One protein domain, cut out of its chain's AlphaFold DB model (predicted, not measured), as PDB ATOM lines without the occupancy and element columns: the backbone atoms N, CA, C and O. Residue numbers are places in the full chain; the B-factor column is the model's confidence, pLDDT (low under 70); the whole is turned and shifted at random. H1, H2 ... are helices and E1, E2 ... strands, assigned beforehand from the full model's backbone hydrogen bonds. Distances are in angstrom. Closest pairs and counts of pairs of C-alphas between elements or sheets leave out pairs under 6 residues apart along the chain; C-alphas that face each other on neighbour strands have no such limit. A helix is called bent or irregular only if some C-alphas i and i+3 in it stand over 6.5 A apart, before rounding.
ATOM      1  N   ILE A 146      86.755  -8.704  99.638       77.62
ATOM      2  CA  ILE A 146      86.532  -8.863 101.081       77.62
ATOM      3  C   ILE A 146      87.186  -7.720 101.870       77.62
ATOM      4  O   ILE A 146      86.542  -7.119 102.727       77.62
ATOM      5  N   LEU A 147      88.448  -7.385 101.577       77.00
ATOM      6  CA  LEU A 147      89.182  -6.317 102.268       77.00
ATOM      7  C   LEU A 147      88.527  -4.939 102.094       77.00
ATOM      8  O   LEU A 147      88.564  -4.124 103.013       77.00
ATOM      9  N   LEU A 148      87.926  -4.682 100.930       80.19
ATOM     10  CA  LEU A 148      87.197  -3.447 100.631       80.19
ATOM     11  C   LEU A 148      85.738  -3.479 101.116       80.19
ATOM     12  O   LEU A 148      85.006  -2.501 100.933       80.19
ATOM     13  N   GLY A 149      85.322  -4.580 101.748       81.75
ATOM     14  CA  GLY A 149      83.983  -4.757 102.293       81.75
ATOM     15  C   GLY A 149      82.901  -4.721 101.219       81.75
ATOM     16  O   GLY A 149      81.840  -4.150 101.463       81.75
ATOM     17  N   PHE A 150      83.177  -5.257 100.027       83.19
ATOM     18  CA  PHE A 150      82.151  -5.396  99.002       83.19
ATOM     19  C   PHE A 150      81.156  -6.488  99.373       83.19
ATOM     20  O   PHE A 150      81.525  -7.584  99.795       83.19
ATOM     21  N   THR A 151      79.879  -6.192  99.168       87.25
ATOM     22  CA  THR A 151      78.848  -7.223  99.035       87.25
ATOM     23  C   THR A 151      79.016  -7.964  97.705       87.25
ATOM     24  O   THR A 151      79.630  -7.447  96.770       87.25
ATOM     25  N   GLU A 152      78.422  -9.152  97.569       84.44
ATOM     26  CA  GLU A 152      78.442  -9.887  96.291       84.44
ATOM     27  C   GLU A 152      77.804  -9.083  95.143       84.44
ATOM     28  O   GLU A 152      78.297  -9.105  94.016       84.44
ATOM     29  N   ALA A 153      76.750  -8.311  95.434       87.88
ATOM     30  CA  ALA A 153      76.100  -7.450  94.448       87.88
ATOM     31  C   ALA A 153      77.014  -6.299  93.989       87.88
ATOM     32  O   ALA A 153      77.118  -6.031  92.791       87.88
ATOM     33  N   GLU A 154      77.715  -5.649  94.925       92.81
ATOM     34  CA  GLU A 154      78.707  -4.614  94.606       92.81
ATOM     35  C   GLU A 154      79.869  -5.201  93.800       92.81
ATOM     36  O   GLU A 154      80.220  -4.646  92.762       92.81
ATOM     37  N   LYS A 155      80.426  -6.346  94.221       90.94
ATOM     38  CA  LYS A 155      81.506  -7.039  93.502       90.94
ATOM     39  C   LYS A 155      81.105  -7.330  92.058       90.94
ATOM     40  O   LYS A 155      81.825  -6.940  91.143       90.94
ATOM     41  N   SER A 156      79.947  -7.961  91.858       90.69
ATOM     42  CA  SER A 156      79.441  -8.284  90.521       90.69
ATOM     43  C   SER A 156      79.251  -7.030  89.662       90.69
ATOM     44  O   SER A 156      79.556  -7.055  88.474       90.69
ATOM     45  N   SER A 157      78.772  -5.930  90.250       94.19
ATOM     46  CA  SER A 157      78.553  -4.662  89.537       94.19
ATOM     47  C   SER A 157      79.870  -3.975  89.156       94.19
ATOM     48  O   SER A 157      80.000  -3.419  88.063       94.19
ATOM     49  N   VAL A 158      80.875  -4.045  90.035       92.62
ATOM     50  CA  VAL A 158      82.235  -3.562  89.765       92.62
ATOM     51  C   VAL A 158      82.858  -4.355  88.616       92.62
ATOM     52  O   VAL A 158      83.346  -3.752  87.663       92.62
ATOM     53  N   GLU A 159      82.810  -5.688  88.668       91.69
ATOM     54  CA  GLU A 159      83.329  -6.558  87.603       91.69
ATOM     55  C   GLU A 159      82.650  -6.264  86.264       91.69
ATOM     56  O   GLU A 159      83.333  -5.984  85.282       91.69
ATOM     57  N   GLN A 160      81.316  -6.184  86.250       93.31
ATOM     58  CA  GLN A 160      80.560  -5.831  85.051       93.31
ATOM     59  C   GLN A 160      80.944  -4.450  84.498       93.31
ATOM     60  O   GLN A 160      81.033  -4.272  83.283       93.31
ATOM     61  N   THR A 161      81.195  -3.463  85.363       93.81
ATOM     62  CA  THR A 161      81.633  -2.124  84.936       93.81
ATOM     63  C   THR A 161      82.993  -2.181  84.232       93.81
ATOM     64  O   THR A 161      83.165  -1.563  83.177       93.81
ATOM     65  N   TYR A 162      83.947  -2.949  84.763       89.56
ATOM     66  CA  TYR A 162      85.261  -3.124  84.138       89.56
ATOM     67  C   TYR A 162      85.205  -3.952  82.854       89.56
ATOM     68  O   TYR A 162      85.898  -3.607  81.894       89.56
ATOM     69  N   ASP A 163      84.369  -4.987  82.797       88.31
ATOM     70  CA  ASP A 163      84.156  -5.778  81.584       88.31
ATOM     71  C   ASP A 163      83.562  -4.908  80.472       88.31
ATOM     72  O   ASP A 163      84.080  -4.885  79.354       88.31
ATOM     73  N   ASN A 164      82.542  -4.106  80.795       93.19
ATOM     74  CA  ASN A 164      81.926  -3.166  79.860       93.19
ATOM     75  C   ASN A 164      82.921  -2.114  79.356       93.19
ATOM     76  O   ASN A 164      82.990  -1.864  78.152       93.19
ATOM     77  N   LEU A 165      83.705  -1.502  80.253       91.69
ATOM     78  CA  LEU A 165      84.760  -0.559  79.873       91.69
ATOM     79  C   LEU A 165      85.763  -1.226  78.925       91.69
ATOM     80  O   LEU A 165      86.073  -0.680  77.869       91.69
ATOM     81  N   THR A 166      86.243  -2.414  79.296       88.12
ATOM     82  CA  THR A 166      87.225  -3.168  78.513       88.12
ATOM     83  C   THR A 166      86.687  -3.486  77.124       88.12
ATOM     84  O   THR A 166      87.369  -3.217  76.136       88.12
ATOM     85  N   GLN A 167      85.456  -3.992  77.029       90.44
ATOM     86  CA  GLN A 167      84.826  -4.327  75.755       90.44
ATOM     87  C   GLN A 167      84.673  -3.093  74.862       90.44
ATOM     88  O   GLN A 167      85.114  -3.121  73.718       90.44
ATOM     89  N   LYS A 168      84.149  -1.978  75.394       94.31
ATOM     90  CA  LYS A 168      84.009  -0.727  74.630       94.31
ATOM     91  C   LYS A 168      85.361  -0.208  74.125       94.31
ATOM     92  O   LYS A 168      85.453   0.281  73.001       94.31
ATOM     93  N   VAL A 169      86.425  -0.338  74.921       92.00
ATOM     94  CA  VAL A 169      87.792  -0.011  74.482       92.00
ATOM     95  C   VAL A 169      88.253  -0.958  73.371       92.00
ATOM     96  O   VAL A 169      88.821  -0.492  72.389       92.00
ATOM     97  N   ARG A 170      87.987  -2.267  73.468       90.62
ATOM     98  CA  ARG A 170      88.342  -3.232  72.410       90.62
ATOM     99  C   ARG A 170      87.603  -2.952  71.104       90.62
ATOM    100  O   ARG A 170      88.214  -3.028  70.041       90.62
ATOM    101  N   ASP A 171      86.340  -2.554  71.180       93.25
ATOM    102  CA  ASP A 171      85.561  -2.151  70.009       93.25
ATOM    103  C   ASP A 171      86.150  -0.883  69.366       93.25
ATOM    104  O   ASP A 171      86.328  -0.832  68.147       93.25
ATOM    105  N   LEU A 172      86.545   0.113  70.176       95.38
ATOM    106  CA  LEU A 172      87.253   1.303  69.687       95.38
ATOM    107  C   LEU A 172      88.586   0.948  69.021       95.38
ATOM    108  O   LEU A 172      88.913   1.494  67.970       95.38
ATOM    109  N   GLU A 173      89.361   0.037  69.603       93.62
ATOM    110  CA  GLU A 173      90.619  -0.429  69.018       93.62
ATOM    111  C   GLU A 173      90.403  -1.121  67.674       93.62
ATOM    112  O   GLU A 173      91.111  -0.822  66.714       93.62
ATOM    113  N   ALA A 174      89.411  -2.008  67.588       93.19
ATOM    114  CA  ALA A 174      89.071  -2.706  66.354       93.19
ATOM    115  C   ALA A 174      88.575  -1.744  65.264       93.19
ATOM    116  O   ALA A 174      88.886  -1.940  64.092       93.19
ATOM    117  N   ALA A 175      87.856  -0.685  65.640       95.31
ATOM    118  CA  ALA A 175      87.402   0.343  64.708       95.31
ATOM    119  C   ALA A 175      88.535   1.261  64.210       95.31
ATOM    120  O   ALA A 175      88.440   1.804  63.112       95.31
ATOM    121  N   ASN A 176      89.597   1.445  65.004       96.12
ATOM    122  CA  ASN A 176      90.670   2.407  64.722       96.12
ATOM    123  C   ASN A 176      92.001   1.769  64.309       96.12
ATOM    124  O   ASN A 176      92.972   2.486  64.052       96.12
ATOM    125  N   ILE A 177      92.083   0.439  64.249       95.31
ATOM    126  CA  ILE A 177      93.279  -0.237  63.754       95.31
ATOM    127  C   ILE A 177      93.485   0.049  62.266       95.31
ATOM    128  O   ILE A 177      92.591  -0.074  61.433       95.31
ATOM    129  N   GLN A 178      94.712   0.423  61.933       95.00
ATOM    130  CA  GLN A 178      95.149   0.767  60.593       95.00
ATOM    131  C   GLN A 178      96.103  -0.310  60.108       95.00
ATOM    132  O   GLN A 178      97.184  -0.496  60.672       95.00
ATOM    133  N   ARG A 179      95.720  -1.021  59.051       93.56
ATOM    134  CA  ARG A 179      96.613  -1.968  58.386       93.56
ATOM    135  C   ARG A 179      97.663  -1.211  57.569       93.56
ATOM    136  O   ARG A 179      97.343  -0.249  56.879       93.56
ATOM    137  N   VAL A 180      98.905  -1.677  57.633       93.75
ATOM    138  CA  VAL A 180     100.041  -1.157  56.866       93.75
ATOM    139  C   VAL A 180     100.355  -2.160  55.756       93.75
ATOM    140  O   VAL A 180     100.813  -3.269  56.035       93.75
ATOM    141  N   ASP A 181     100.054  -1.794  54.508       89.88
ATOM    142  CA  ASP A 181     100.255  -2.639  53.326       89.88
ATOM    143  C   ASP A 181     100.915  -1.825  52.188       89.88
ATOM    144  O   ASP A 181     100.317  -0.843  51.737       89.88
ATOM    145  N   PRO A 182     102.140  -2.174  51.736       90.44
ATOM    146  CA  PRO A 182     102.983  -3.258  52.249       90.44
ATOM    147  C   PRO A 182     103.485  -2.975  53.679       90.44
ATOM    148  O   PRO A 182     103.601  -1.807  54.057       90.44
ATOM    149  N   PRO A 183     103.816  -4.011  54.477       92.69
ATOM    150  CA  PRO A 183     104.389  -3.817  55.806       92.69
ATOM    151  C   PRO A 183     105.645  -2.937  55.771       92.69
ATOM    152  O   PRO A 183     106.504  -3.100  54.905       92.69
ATOM    153  N   GLN A 184     105.773  -2.031  56.739       93.50
ATOM    154  CA  GLN A 184     106.944  -1.166  56.868       93.50
ATOM    155  C   GLN A 184     108.032  -1.890  57.667       93.50
ATOM    156  O   GLN A 184     107.851  -2.177  58.849       93.50
ATOM    157  N   THR A 185     109.170  -2.177  57.037       91.75
ATOM    158  CA  THR A 185     110.321  -2.790  57.713       91.75
ATOM    159  C   THR A 185     111.095  -1.758  58.527       91.75
ATOM    160  O   THR A 185     111.446  -0.691  58.024       91.75
ATOM    161  N   ASP A 186     111.417  -2.106  59.768       86.81
ATOM    162  CA  ASP A 186     112.368  -1.388  60.610       86.81
ATOM    163  C   ASP A 186     113.364  -2.356  61.282       86.81
ATOM    164  O   ASP A 186     113.396  -3.550  60.985       86.81
ATOM    165  N   GLN A 187     114.207  -1.848  62.185       81.94
ATOM    166  CA  GLN A 187     115.227  -2.650  62.879       81.94
ATOM    167  C   GLN A 187     114.648  -3.745  63.802       81.94
ATOM    168  O   GLN A 187     115.366  -4.667  64.182       81.94
ATOM    169  N   SER A 188     113.377  -3.638  64.195       81.25
ATOM    170  CA  SER A 188     112.684  -4.534  65.131       81.25
ATOM    171  C   SER A 188     111.761  -5.547  64.438       81.25
ATOM    172  O   SER A 188     111.419  -6.567  65.044       81.25
ATOM    173  N   GLY A 189     111.364  -5.302  63.187       86.06
ATOM    174  CA  GLY A 189     110.555  -6.219  62.382       86.06
ATOM    175  C   GLY A 189     109.737  -5.505  61.309       86.06
ATOM    176  O   GLY A 189     110.013  -4.367  60.941       86.06
ATOM    177  N   ASN A 190     108.708  -6.184  60.801       91.56
ATOM    178  CA  ASN A 190     107.786  -5.612  59.824       91.56
ATOM    179  C   ASN A 190     106.533  -5.098  60.535       91.56
ATOM    180  O   ASN A 190     105.727  -5.896  61.013       91.56
ATOM    181  N   VAL A 191     106.354  -3.780  60.598       92.19
ATOM    182  CA  VAL A 191     105.121  -3.154  61.086       92.19
ATOM    183  C   VAL A 191     104.018  -3.398  60.061       92.19
ATOM    184  O   VAL A 191     104.104  -2.919  58.932       92.19
ATOM    185  N   PHE A 192     102.977  -4.133  60.447       92.69
ATOM    186  CA  PHE A 192     101.859  -4.477  59.556       92.69
ATOM    187  C   PHE A 192     100.516  -3.904  60.026       92.69
ATOM    188  O   PHE A 192      99.552  -3.898  59.261       92.69
ATOM    189  N   ALA A 193     100.434  -3.407  61.264       93.62
ATOM    190  CA  ALA A 193      99.274  -2.670  61.749       93.62
ATOM    191  C   ALA A 193      99.664  -1.621  62.799       93.62
ATOM    192  O   ALA A 193     100.688  -1.744  63.475       93.62
ATOM    193  N   ARG A 194      98.828  -0.594  62.948       94.12
ATOM    194  CA  ARG A 194      98.977   0.494  63.920       94.12
ATOM    195  C   ARG A 194      97.644   0.807  64.578       94.12
ATOM    196  O   ARG A 194      96.606   0.701  63.938       94.12
ATOM    197  N   ILE A 195      97.671   1.239  65.830       93.88
ATOM    198  CA  ILE A 195      96.540   1.897  66.486       93.88
ATOM    199  C   ILE A 195      97.036   3.271  66.949       93.88
ATOM    200  O   ILE A 195      98.026   3.322  67.687       93.88
ATOM    201  N   PRO A 196      96.412   4.383  66.518       94.06
ATOM    202  CA  PRO A 196      96.755   5.705  67.033       94.06
ATOM    203  C   PRO A 196      96.427   5.810  68.532       94.06
ATOM    204  O   PRO A 196      95.785   4.935  69.105       94.06
ATOM    205  N   SER A 197      96.859   6.884  69.195       92.12
ATOM    206  CA  SER A 197      96.381   7.154  70.558       92.12
ATOM    207  C   SER A 197      94.862   7.318  70.536       92.12
ATOM    208  O   SER A 197      94.364   8.160  69.796       92.12
ATOM    209  N   LEU A 198      94.150   6.558  71.370       94.38
ATOM    210  CA  LEU A 198      92.697   6.676  71.550       94.38
ATOM    211  C   LEU A 198      92.350   7.458  72.824       94.38
ATOM    212  O   LEU A 198      91.301   7.264  73.433       94.38
ATOM    213  N   LYS A 199      93.273   8.297  73.317       92.31
ATOM    214  CA  LYS A 199      93.144   8.951  74.627       92.31
ATOM    215  C   LYS A 199      91.868   9.792  74.734       92.31
ATOM    216  O   LYS A 199      91.228   9.770  75.785       92.31
ATOM    217  N   SER A 200      91.513  10.528  73.682       94.50
ATOM    218  CA  SER A 200      90.300  11.354  73.621       94.50
ATOM    219  C   SER A 200      89.022  10.519  73.622       94.50
ATOM    220  O   SER A 200      88.063  10.868  74.299       94.50
ATOM    221  N   GLU A 201      89.026   9.406  72.900       95.62
ATOM    222  CA  GLU A 201      87.901   8.502  72.680       95.62
ATOM    223  C   GLU A 201      87.637   7.636  73.916       95.62
ATOM    224  O   GLU A 201      86.492   7.347  74.254       95.62
ATOM    225  N   VAL A 202      88.696   7.269  74.638       93.62
ATOM    226  CA  VAL A 202      88.630   6.469  75.867       93.62
ATOM    227  C   VAL A 202      88.267   7.326  77.085       93.62
ATOM    228  O   VAL A 202      87.684   6.817  78.041       93.62
ATOM    229  N   ALA A 203      88.563   8.630  77.075       93.12
ATOM    230  CA  ALA A 203      88.224   9.541  78.170       93.12
ATOM    231  C   ALA A 203      86.735   9.507  78.591       93.12
ATOM    232  O   ALA A 203      86.486   9.333  79.788       93.12
ATOM    233  N   PRO A 204      85.741   9.615  77.682       95.56
ATOM    234  CA  PRO A 204      84.334   9.514  78.064       95.56
ATOM    235  C   PRO A 204      83.967   8.129  78.613       95.56
ATOM    236  O   PRO A 204      83.192   8.056  79.560       95.56
ATOM    237  N   LEU A 205      84.565   7.046  78.102       95.38
ATOM    238  CA  LEU A 205      84.323   5.692  78.618       95.38
ATOM    239  C   LEU A 205      84.826   5.526  80.054       95.38
ATOM    240  O   LEU A 205      84.163   4.915  80.889       95.38
ATOM    241  N   ARG A 206      85.998   6.095  80.359       93.38
ATOM    242  CA  ARG A 206      86.546   6.096  81.722       93.38
ATOM    243  C   ARG A 206      85.689   6.925  82.666       93.38
ATOM    244  O   ARG A 206      85.492   6.509  83.799       93.38
ATOM    245  N   LYS A 207      85.173   8.063  82.198       95.19
ATOM    246  CA  LYS A 207      84.249   8.892  82.973       95.19
ATOM    247  C   LYS A 207      82.943   8.145  83.277       95.19
ATOM    248  O   LYS A 207      82.527   8.128  84.425       95.19
ATOM    249  N   GLU A 208      82.350   7.479  82.288       96.44
ATOM    250  CA  GLU A 208      81.149   6.652  82.484       96.44
ATOM    251  C   GLU A 208      81.400   5.528  83.505       96.44
ATOM    252  O   GLU A 208      80.603   5.313  84.417       96.44
ATOM    253  N   ALA A 209      82.537   4.832  83.390       94.88
ATOM    254  CA  ALA A 209      82.919   3.791  84.340       94.88
ATOM    255  C   ALA A 209      83.121   4.351  85.759       94.88
ATOM    256  O   ALA A 209      82.649   3.745  86.717       94.88
ATOM    257  N   HIS A 210      83.769   5.512  85.890       95.56
ATOM    258  CA  HIS A 210      83.942   6.213  87.162       95.56
ATOM    259  C   HIS A 210      82.593   6.524  87.820       95.56
ATOM    260  O   HIS A 210      82.356   6.117  88.952       95.56
ATOM    261  N   GLU A 211      81.678   7.168  87.090       97.25
ATOM    262  CA  GLU A 211      80.343   7.530  87.586       97.25
ATOM    263  C   GLU A 211      79.530   6.287  88.006       97.25
ATOM    264  O   GLU A 211      78.872   6.288  89.049       97.25
ATOM    265  N   SER A 212      79.627   5.190  87.243       97.44
ATOM    266  CA  SER A 212      79.012   3.897  87.590       97.44
ATOM    267  C   SER A 212      79.566   3.325  88.901       97.44
ATOM    268  O   SER A 212      78.808   2.878  89.772       97.44
ATOM    269  N   LEU A 213      80.890   3.365  89.079       95.69
ATOM    270  CA  LEU A 213      81.540   2.914  90.310       95.69
ATOM    271  C   LEU A 213      81.147   3.800  91.497       95.69
ATOM    272  O   LEU A 213      80.753   3.266  92.535       95.69
ATOM    273  N   GLU A 214      81.157   5.126  91.347       96.62
ATOM    274  CA  GLU A 214      80.751   6.042  92.415       96.62
ATOM    275  C   GLU A 214      79.323   5.768  92.884       96.62
ATOM    276  O   GLU A 214      79.077   5.687  94.090       96.62
ATOM    277  N   SER A 215      78.396   5.536  91.951       94.56
ATOM    278  CA  SER A 215      77.015   5.183  92.286       94.56
ATOM    279  C   SER A 215      76.889   3.827  92.986       94.56
ATOM    280  O   SER A 215      75.949   3.628  93.753       94.56
ATOM    281  N   THR A 216      77.792   2.883  92.709       94.81
ATOM    282  CA  THR A 216      77.711   1.508  93.227       94.81
ATOM    283  C   THR A 216      78.359   1.382  94.602       94.81
ATOM    284  O   THR A 216      77.790   0.788  95.513       94.81
ATOM    285  N   ILE A 217      79.568   1.920  94.759       92.50
ATOM    286  CA  ILE A 217      80.415   1.687  95.935       92.50
ATOM    287  C   ILE A 217      80.786   2.976  96.680       92.50
ATOM    288  O   ILE A 217      81.420   2.901  97.739       92.50
ATOM    289  N   GLY A 218      80.360   4.140  96.189       93.56
ATOM    290  CA  GLY A 218      80.686   5.454  96.739       93.56
ATOM    291  C   GLY A 218      82.053   5.976  96.286       93.56
ATOM    292  O   GLY A 218      82.949   5.209  95.919       93.56
ATOM    293  N   THR A 219      82.234   7.296  96.369       92.69
ATOM    294  CA  THR A 219      83.438   8.020  95.919       92.69
ATOM    295  C   THR A 219      84.731   7.463  96.513       92.69
ATOM    296  O   THR A 219      85.635   7.077  95.779       92.69
ATOM    297  N   THR A 220      84.817   7.295  97.838       89.00
ATOM    298  CA  THR A 220      86.069   6.864  98.490       89.00
ATOM    299  C   THR A 220      86.550   5.484  98.032       89.00
ATOM    300  O   THR A 220      87.743   5.283  97.808       89.00
ATOM    301  N   ARG A 221      85.643   4.503  97.888       89.56
ATOM    302  CA  ARG A 221      86.029   3.163  97.403       89.56
ATOM    303  C   ARG A 221      86.355   3.196  95.909       89.56
ATOM    304  O   ARG A 221      87.257   2.477  95.487       89.56
ATOM    305  N   THR A 222      85.692   4.059  95.144       93.25
ATOM    306  CA  THR A 222      85.977   4.277  93.719       93.25
ATOM    307  C   THR A 222      87.384   4.822  93.503       93.25
ATOM    308  O   THR A 222      88.159   4.207  92.776       93.25
ATOM    309  N   GLU A 223      87.779   5.881  94.209       89.50
ATOM    310  CA  GLU A 223      89.131   6.452  94.116       89.50
ATOM    311  C   GLU A 223      90.227   5.418  94.441       89.50
ATOM    312  O   GLU A 223      91.257   5.334  93.761       89.50
ATOM    313  N   LEU A 224      90.000   4.589  95.470       86.31
ATOM    314  CA  LEU A 224      90.906   3.496  95.830       86.31
ATOM    315  C   LEU A 224      90.998   2.441  94.723       86.31
ATOM    316  O   LEU A 224      92.109   2.008  94.393       86.31
ATOM    317  N   LEU A 225      89.857   2.040  94.149       88.19
ATOM    318  CA  LEU A 225      89.824   1.095  93.036       88.19
ATOM    319  C   LEU A 225      90.568   1.647  91.824       88.19
ATOM    320  O   LEU A 225      91.420   0.957  91.273       88.19
ATOM    321  N   GLU A 226      90.295   2.884  91.424       87.75
ATOM    322  CA  GLU A 226      90.871   3.478  90.220       87.75
ATOM    323  C   GLU A 226      92.380   3.662  90.318       87.75
ATOM    324  O   GLU A 226      93.098   3.391  89.352       87.75
ATOM    325  N   LYS A 227      92.891   4.051  91.490       85.19
ATOM    326  CA  LYS A 227      94.336   4.145  91.718       85.19
ATOM    327  C   LYS A 227      95.027   2.798  91.495       85.19
ATOM    328  O   LYS A 227      96.106   2.746  90.907       85.19
ATOM    329  N   GLN A 228      94.408   1.706  91.937       81.38
ATOM    330  CA  GLN A 228      94.939   0.354  91.747       81.38
ATOM    331  C   GLN A 228      94.707  -0.172  90.324       81.38
ATOM    332  O   GLN A 228      95.591  -0.808  89.749       81.38
ATOM    333  N   ALA A 229      93.557   0.131  89.725       81.25
ATOM    334  CA  ALA A 229      93.251  -0.199  88.340       81.25
ATOM    335  C   ALA A 229      94.245   0.477  87.388       81.25
ATOM    336  O   ALA A 229      94.756  -0.168  86.477       81.25
ATOM    337  N   ALA A 230      94.611   1.737  87.641       80.81
ATOM    338  CA  ALA A 230      95.641   2.437  86.883       80.81
ATOM    339  C   ALA A 230      96.990   1.706  86.947       80.81
ATOM    340  O   ALA A 230      97.630   1.529  85.916       80.81
ATOM    341  N   ILE A 231      97.404   1.208  88.120       74.12
ATOM    342  CA  ILE A 231      98.626   0.393  88.249       74.12
ATOM    343  C   ILE A 231      98.508  -0.894  87.422       74.12
ATOM    344  O   ILE A 231      99.461  -1.274  86.743       74.12
ATOM    345  N   PHE A 232      97.348  -1.550  87.439       71.81
ATOM    346  CA  PHE A 232      97.112  -2.779  86.683       71.81
ATOM    347  C   PHE A 232      97.146  -2.557  85.162       71.81
ATOM    348  O   PHE A 232      97.881  -3.257  84.462       71.81
ATOM    349  N   PHE A 233      96.399  -1.574  84.652       70.88
ATOM    350  CA  PHE A 233      96.319  -1.280  83.218       70.88
ATOM    351  C   PHE A 233      97.614  -0.673  82.674       70.88
ATOM    352  O   PHE A 233      98.051  -1.045  81.585       70.88
ATOM    353  N   ASN A 234      98.277   0.200  83.440       70.12
ATOM    354  CA  ASN A 234      99.571   0.758  83.043       70.12
ATOM    355  C   ASN A 234     100.680  -0.299  83.142       70.12
ATOM    356  O   ASN A 234     101.533  -0.387  82.265       70.12
ATOM    357  N   GLY A 235     100.657  -1.146  84.177       63.62
ATOM    358  CA  GLY A 235     101.655  -2.197  84.397       63.62
ATOM    359  C   GLY A 235     101.603  -3.338  83.376       63.62
ATOM    360  O   GLY A 235     102.601  -4.032  83.184       63.62
ATOM    361  N   ARG A 236     100.466  -3.533  82.694       64.12
ATOM    362  CA  ARG A 236     100.345  -4.458  81.553       64.12
ATOM    363  C   ARG A 236     100.675  -3.816  80.205       64.12
ATOM    364  O   ARG A 236     100.699  -4.515  79.199       64.12
ATOM    365  N   GLY A 237     100.959  -2.517  80.176       60.19
ATOM    366  CA  GLY A 237     101.243  -1.771  78.952       60.19
ATOM    367  C   GLY A 237     100.001  -1.439  78.124       60.19
ATOM    368  O   GLY A 237     100.056  -0.481  77.370       60.19
ATOM    369  N   ASP A 238      98.874  -2.132  78.309       69.06
ATOM    370  CA  ASP A 238      97.637  -1.910  77.545       69.06
ATOM    371  C   ASP A 238      97.166  -0.449  77.599       69.06
ATOM    372  O   ASP A 238      96.661   0.077  76.608       69.06
ATOM    373  N   CYS A 239      97.358   0.226  78.744       74.81
ATOM    374  CA  CYS A 239      97.002   1.635  78.964       74.81
ATOM    375  C   CYS A 239      95.572   1.984  78.488       74.81
ATOM    376  O   CYS A 239      95.297   3.143  78.166       74.81
ATOM    377  N   LEU A 240      94.682   0.985  78.391       80.75
ATOM    378  CA  LEU A 240      93.357   1.061  77.769       80.75
ATOM    379  C   LEU A 240      93.363   1.779  76.406       80.75
ATOM    380  O   LEU A 240      92.513   2.621  76.140       80.75
ATOM    381  N   GLY A 241      94.376   1.530  75.577       80.94
ATOM    382  CA  GLY A 241      94.511   2.131  74.249       80.94
ATOM    383  C   GLY A 241      94.843   3.624  74.210       80.94
ATOM    384  O   GLY A 241      94.851   4.227  73.137       80.94
ATOM    385  N   SER A 242      95.180   4.231  75.349       82.19
ATOM    386  CA  SER A 242      95.554   5.652  75.407       82.19
ATOM    387  C   SER A 242      96.929   5.970  74.801       82.19
ATOM    388  O   SER A 242      97.217   7.137  74.530       82.19
ATOM    389  N   VAL A 243      97.762   4.960  74.536       85.81
ATOM    390  CA  VAL A 243      99.092   5.111  73.925       85.81
ATOM    391  C   VAL A 243      99.071   4.547  72.499       85.81
ATOM    392  O   VAL A 243      98.494   3.473  72.294       85.81
ATOM    393  N   PRO A 244      99.690   5.230  71.513       90.06
ATOM    394  CA  PRO A 244      99.866   4.675  70.178       90.06
ATOM    395  C   PRO A 244     100.583   3.323  70.215       90.06
ATOM    396  O   PRO A 244     101.537   3.127  70.973       90.06
ATOM    397  N   ARG A 245     100.134   2.397  69.369       90.25
ATOM    398  CA  ARG A 245     100.687   1.046  69.261       90.25
ATOM    399  C   ARG A 245     101.022   0.702  67.827       90.25
ATOM    400  O   ARG A 245     100.267   1.003  66.906       90.25
ATOM    401  N   GLU A 246     102.116  -0.017  67.663       90.81
ATOM    402  CA  GLU A 246     102.501  -0.643  66.410       90.81
ATOM    403  C   GLU A 246     102.620  -2.148  66.611       90.81
ATOM    404  O   GLU A 246     103.152  -2.624  67.616       90.81
ATOM    405  N   PHE A 247     102.114  -2.902  65.643       89.62
ATOM    406  CA  PHE A 247     102.128  -4.354  65.643       89.62
ATOM    407  C   PHE A 247     103.145  -4.827  64.617       89.62
ATOM    408  O   PHE A 247     103.012  -4.576  63.415       89.62
ATOM    409  N   LEU A 248     104.184  -5.489  65.116       89.19
ATOM    410  CA  LEU A 248     105.307  -5.973  64.337       89.19
ATOM    411  C   LEU A 248     105.212  -7.481  64.168       89.19
ATOM    412  O   LEU A 248     104.988  -8.217  65.132       89.19
ATOM    413  N   GLN A 249     105.461  -7.937  62.948       85.25
ATOM    414  CA  GLN A 249     105.672  -9.336  62.636       85.25
ATOM    415  C   GLN A 249     107.170  -9.609  62.481       85.25
ATOM    416  O   GLN A 249     107.851  -8.976  61.670       85.25
ATOM    417  N   ASN A 250     107.670 -10.587  63.235       81.75
ATOM    418  CA  ASN A 250     109.016 -11.134  63.081       81.75
ATOM    419  C   ASN A 250     108.919 -12.668  63.006       81.75
ATOM    420  O   ASN A 250     108.801 -13.354  64.021       81.75
ATOM    421  N   GLY A 251     108.859 -13.209  61.787       80.31
ATOM    422  CA  GLY A 251     108.527 -14.618  61.565       80.31
ATOM    423  C   GLY A 251     107.103 -14.953  62.033       80.31
ATOM    424  O   GLY A 251     106.134 -14.334  61.588       80.31
ATOM    425  N   SER A 252     106.977 -15.927  62.939       74.25
ATOM    426  CA  SER A 252     105.704 -16.339  63.556       74.25
ATOM    427  C   SER A 252     105.338 -15.545  64.816       74.25
ATOM    428  O   SER A 252     104.289 -15.784  65.418       74.25
ATOM    429  N   ALA A 253     106.194 -14.610  65.234       75.94
ATOM    430  CA  ALA A 253     105.974 -13.788  66.409       75.94
ATOM    431  C   ALA A 253     105.229 -12.495  66.077       75.94
ATOM    432  O   ALA A 253     105.620 -11.759  65.166       75.94
ATOM    433  N   LEU A 254     104.223 -12.191  66.898       78.62
ATOM    434  CA  LEU A 254     103.600 -10.878  66.985       78.62
ATOM    435  C   LEU A 254     104.194 -10.112  68.177       78.62
ATOM    436  O   LEU A 254     104.182 -10.605  69.308       78.62
ATOM    437  N   THR A 255     104.703  -8.908  67.925       82.06
ATOM    438  CA  THR A 255     105.226  -7.992  68.950       82.06
ATOM    439  C   THR A 255     104.424  -6.697  68.929       82.06
ATOM    440  O   THR A 255     104.109  -6.193  67.854       82.06
ATOM    441  N   VAL A 256     104.115  -6.144  70.102       84.12
ATOM    442  CA  VAL A 256     103.487  -4.821  70.233       84.12
ATOM    443  C   VAL A 256     104.534  -3.825  70.710       84.12
ATOM    444  O   VAL A 256     105.173  -4.049  71.738       84.12
ATOM    445  N   ARG A 257     104.712  -2.734  69.970       85.69
ATOM    446  CA  ARG A 257     105.533  -1.583  70.355       85.69
ATOM    447  C   ARG A 257     104.618  -0.433  70.756       85.69
ATOM    448  O   ARG A 257     103.677  -0.126  70.032       85.69
ATOM    449  N   TYR A 258     104.911   0.202  71.885       84.25
ATOM    450  CA  TYR A 258     104.240   1.419  72.338       84.25
ATOM    451  C   TYR A 258     105.103   2.622  71.965       84.25
ATOM    452  O   TYR A 258     106.303   2.608  72.236       84.25
ATOM    453  N   VAL A 259     104.502   3.633  71.339       80.00
ATOM    454  CA  VAL A 259     105.215   4.826  70.854       80.00
ATOM    455  C   VAL A 259     104.793   6.019  71.706       80.00
ATOM    456  O   VAL A 259     103.656   6.486  71.601       80.00
ATOM    457  N   TYR A 260     105.679   6.496  72.580       78.38
ATOM    458  CA  TYR A 260     105.390   7.624  73.469       78.38
ATOM    459  C   TYR A 260     105.778   8.955  72.816       78.38
ATOM    460  O   TYR A 260     106.712   9.052  72.023       78.38
ATOM    461  N   THR A 261     105.035  10.013  73.146       67.62
ATOM    462  CA  THR A 261     105.185  11.344  72.529       67.62
ATOM    463  C   THR A 261     106.487  12.057  72.885       67.62
ATOM    464  O   THR A 261     106.855  13.011  72.208       67.62
ATOM    465  N   ASP A 262     107.179  11.631  73.942       73.12
ATOM    466  CA  ASP A 262     108.492  12.157  74.333       73.12
ATOM    467  C   ASP A 262     109.647  11.554  73.510       73.12
ATOM    468  O   ASP A 262     110.814  11.817  73.791       73.12
ATOM    469  N   GLY A 263     109.329  10.747  72.491       58.69
ATOM    470  CA  GLY A 263     110.309  10.036  71.676       58.69
ATOM    471  C   GLY A 263     110.978   8.880  72.419       58.69
ATOM    472  O   GLY A 263     111.873   8.244  71.863       58.69
ATOM    473  N   SER A 264     110.564   8.588  73.659       62.75
ATOM    474  CA  SER A 264     110.989   7.379  74.341       62.75
ATOM    475  C   SER A 264     110.216   6.193  73.763       62.75
ATOM    476  O   SER A 264     109.038   5.958  74.031       62.75
ATOM    477  N   ASP A 265     110.895   5.409  72.936       54.66
ATOM    478  CA  ASP A 265     110.391   4.095  72.568       54.66
ATOM    479  C   ASP A 265     110.605   3.165  73.761       54.66
ATOM    480  O   ASP A 265     111.614   2.460  73.867       54.66
ATOM    481  N   ALA A 266     109.635   3.118  74.676       55.62
ATOM    482  CA  ALA A 266     109.514   1.962  75.548       55.62
ATOM    483  C   ALA A 266     109.003   0.799  74.691       55.62
ATOM    484  O   ALA A 266     107.828   0.425  74.695       55.62
ATOM    485  N   SER A 267     109.935   0.190  73.951       49.25
ATOM    486  CA  SER A 267     109.771  -1.179  73.496       49.25
ATOM    487  C   SER A 267     109.771  -2.051  74.744       49.25
ATOM    488  O   SER A 267     110.768  -2.626  75.180       49.25
ATOM    489  N   LEU A 268     108.600  -2.161  75.359       48.16
ATOM    490  CA  LEU A 268     108.295  -3.349  76.109       48.16
ATOM    491  C   LEU A 268     108.473  -4.495  75.101       48.16
ATOM    492  O   LEU A 268     107.545  -4.843  74.379       48.16
ATOM    493  N   LYS A 269     109.644  -5.154  75.107       45.31
ATOM    494  CA  LYS A 269     109.803  -6.557  74.671       45.31
ATOM    495  C   LYS A 269     108.995  -7.476  75.609       45.31
ATOM    496  O   LYS A 269     109.421  -8.562  75.992       45.31
ATOM    497  N   SER A 270     107.848  -6.991  76.072       40.50
ATOM    498  CA  SER A 270     106.922  -7.658  76.949       40.50
ATOM    499  C   SER A 270     106.164  -8.617  76.067       40.50
ATOM    500  O   SER A 270     105.257  -8.233  75.338       40.50
ATOM    501  N   ARG A 271     106.619  -9.868  76.145       46.81
ATOM    502  CA  ARG A 271     105.984 -11.060  75.597       46.81
ATOM    503  C   ARG A 271     105.785 -10.952  74.094       46.81
ATOM    504  O   ARG A 271     104.753 -10.515  73.607       46.81
ATOM    505  N   THR A 272     106.759 -11.477  73.361       44.75
ATOM    506  CA  THR A 272     106.491 -12.116  72.077       44.75
ATOM    507  C   THR A 272     105.183 -12.903  72.216       44.75
ATOM    508  O   THR A 272     105.138 -13.884  72.966       44.75
ATOM    509  N   TYR A 273     104.105 -12.459  71.567       53.97
ATOM    510  CA  TYR A 273     102.858 -13.214  71.518       53.97
ATOM    511  C   TYR A 273     103.096 -14.330  70.508       53.97
ATOM    512  O   TYR A 273     102.740 -14.255  69.335       53.97
ATOM    513  N   ILE A 274     103.836 -15.344  70.952       45.47
ATOM    514  CA  ILE A 274     103.989 -16.586  70.216       45.47
ATOM    515  C   ILE A 274     102.635 -17.276  70.321       45.47
ATOM    516  O   ILE A 274     102.122 -17.459  71.428       45.47
ATOM    517  N   LYS A 275     102.067 -17.700  69.188       41.97
ATOM    518  CA  LYS A 275     100.979 -18.678  69.204       41.97
ATOM    519  C   LYS A 275     101.494 -19.946  69.859       41.97
ATOM    520  O   LYS A 275     102.107 -20.775  69.201       41.97
ATOM    521  N   VAL A 276     101.270 -20.083  71.164       44.50
ATOM    522  CA  VAL A 276     101.469 -21.344  71.871       44.50
ATOM    523  C   VAL A 276     100.191 -22.146  71.643       44.50
ATOM    524  O   VAL A 276      99.161 -21.772  72.207       44.50
ATOM    525  N   PRO A 277     100.208 -23.225  70.838       42.47
ATOM    526  CA  PRO A 277      98.991 -23.910  70.390       42.47
ATOM    527  C   PRO A 277      98.103 -24.459  71.521       42.47
ATOM    528  O   PRO A 277      96.945 -24.763  71.282       42.47
ATOM    529  N   ASN A 278      98.626 -24.548  72.751       41.53
ATOM    530  CA  ASN A 278      97.994 -25.211  73.895       41.53
ATOM    531  C   ASN A 278      97.856 -24.338  75.159       41.53
ATOM    532  O   ASN A 278      97.676 -24.877  76.249       41.53
ATOM    533  N   ARG A 279      97.961 -23.002  75.074       43.34
ATOM    534  CA  ARG A 279      97.632 -22.133  76.220       43.34
ATOM    535  C   ARG A 279      96.310 -21.412  75.973       43.34
ATOM    536  O   ARG A 279      96.227 -20.543  75.118       43.34
ATOM    537  N   THR A 280      95.311 -21.750  76.783       40.94
ATOM    538  CA  THR A 280      93.952 -21.176  76.858       40.94
ATOM    539  C   THR A 280      93.898 -19.709  77.291       40.94
ATOM    540  O   THR A 280      92.811 -19.162  77.464       40.94
ATOM    541  N   ASN A 281      95.043 -19.043  77.454       42.78
ATOM    542  CA  ASN A 281      95.059 -17.610  77.696       42.78
ATOM    543  C   ASN A 281      94.715 -16.923  76.377       42.78
ATOM    544  O   ASN A 281      95.565 -16.786  75.495       42.78
ATOM    545  N   GLN A 282      93.438 -16.560  76.261       49.72
ATOM    546  CA  GLN A 282      92.899 -15.646  75.267       49.72
ATOM    547  C   GLN A 282      93.922 -14.543  75.004       49.72
ATOM    548  O   GLN A 282      94.434 -13.907  75.928       49.72
ATOM    549  N   TRP A 283      94.302 -14.404  73.742       58.78
ATOM    550  CA  TRP A 283      95.274 -13.405  73.343       58.78
ATOM    551  C   TRP A 283      94.713 -12.030  73.695       58.78
ATOM    552  O   TRP A 283      93.558 -11.753  73.388       58.78
ATOM    553  N   GLU A 284      95.535 -11.163  74.282       69.44
ATOM    554  CA  GLU A 284      95.144  -9.791  74.648       69.44
ATOM    555  C   GLU A 284      94.613  -8.981  73.452       69.44
ATOM    556  O   GLU A 284      93.830  -8.057  73.627       69.44
ATOM    557  N   TYR A 285      94.989  -9.389  72.235       79.00
ATOM    558  CA  TYR A 285      94.586  -8.777  70.972       79.00
ATOM    559  C   TYR A 285      93.794  -9.723  70.060       79.00
ATOM    560  O   TYR A 285      93.818  -9.581  68.834       79.00
ATOM    561  N   LEU A 286      93.103 -10.718  70.631       79.88
ATOM    562  CA  LEU A 286      92.260 -11.625  69.845       79.88
ATOM    563  C   LEU A 286      91.154 -10.867  69.096       79.88
ATOM    564  O   LEU A 286      90.818 -11.247  67.981       79.88
ATOM    565  N   HIS A 287      90.636  -9.774  69.660       84.31
ATOM    566  CA  HIS A 287      89.650  -8.911  68.998       84.31
ATOM    567  C   HIS A 287      90.193  -8.225  67.737       84.31
ATOM    568  O   HIS A 287      89.409  -7.853  66.873       84.31
ATOM    569  N   LEU A 288      91.517  -8.082  67.602       87.06
ATOM    570  CA  LEU A 288      92.160  -7.465  66.435       87.06
ATOM    571  C   LEU A 288      92.605  -8.498  65.397       87.06
ATOM    572  O   LEU A 288      92.408  -8.295  64.199       87.06
ATOM    573  N   PHE A 289      93.218  -9.589  65.867       85.81
ATOM    574  CA  PHE A 289      93.957 -10.542  65.026       85.81
ATOM    575  C   PHE A 289      93.377 -11.961  65.021       85.81
ATOM    576  O   PHE A 289      93.894 -12.836  64.325       85.81
ATOM    577  N   GLY A 290      92.345 -12.213  65.827       79.56
ATOM    578  CA  GLY A 290      91.667 -13.499  65.914       79.56
ATOM    579  C   GLY A 290      90.719 -13.769  64.745       79.56
ATOM    580  O   GLY A 290      90.589 -12.953  63.829       79.56
TER     581      GLY A 290
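What this domain is: This is residues 146 to 290 of the 300 residues of an uncharacterized protein of Pedosphaera parvula (strain Ellin514) (UniProt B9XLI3). A strongly twisted four-stranded sheet forms one end of the long axis and three long helices, H1, H2 and H3, lie toward the other end, with H1 alone of the three grazing the sheet, by its residues 172 to 176. H1 and H2 lie side by side, H3 folds back from H2 as the second limb of a V, and the short H4 packs on the sheet-side part of H1 after a long loop whose residues 276 to 281 stick out. The printed part has 145 residues, in the order H1 E1 E2 H2 H3 E3 E4 H4; the sheet order is E1 E2 E3 E4, antiparallel throughout, and the class is mixed. It is only just compact, close to loose, with a radius of gyration of the C-alphas of 17.3 A and spans of 51 by 37 by 25 A.

How they stand to each other: In the sheet, E1, residues 178 to 185, is an edge strand that bends by 87 degrees at residue 182. It forms a hairpin with E2, residues 190 to 195, where N 180 and O 192 are 2.8 A apart. E2 is antiparallel to E3, residues 245 to 250, with N 247 and O 193 at 2.8 A. E3 forms a hairpin with the other edge strand, E4, residues 253 to 258, with N 248 and O 255 at 2.8 A. H1, residues 152 to 176, only grazes the sheet with its residues 172 to 176. H1 touches H2, residues 199 to 217, at a shallow tilt of 9 degrees, opposite ways; their closest C-alphas, those of Thr 161 and Ala 209, are 6.1 A apart. H2 and H3, residues 219 to 235, form a helical hairpin at a steep tilt of 41 degrees; they touch through residues 210 to 214 and 219 to 222 alone, closest at the C-alphas of Glu 214 and Thr 222, 5.7 A. H1 and H3 are apart. H4, residues 286 to 289, touches residues 170 to 174 of H1 alone, closest at the C-alphas of Ala 174 and Leu 288, 5.7 A. In H1 and H3 every O i to N i+4 pair is within hydrogen-bond range, in H2 13 of 15 are, and H4 is too short for such a pair.

Where its parts are: E1 measures 15.8 A, E2 15.1 A, E3 16.0 A and E4 16.4 A from first to last C-alpha. H1 measures 36.0 A, from C-alpha 152 at (78.442, -9.887, 96.291) to C-alpha 176 at (90.670, 2.407, 64.722). H2 measures 25.9 A and is only just irregular, with C-alphas 201 and 204 at 6.54 A. H3 measures 23.9 A, and H4, 5.2 A, ends at C-alpha 289, (93.957, -10.542, 65.026).

The domain as a whole: The two C-alphas farthest apart, those of Gly 149 and Pro 182, are 53.6 A apart. The printed part has no cut. The link from E4 to H4, 27 residues, is long; within it residues 273 to 274 pair antiparallel with residues 253 to 254 of E4. The mean pLDDT of the printed part is 81.5, and residues 235 to 238, 261 and 263 to 284 are under 70.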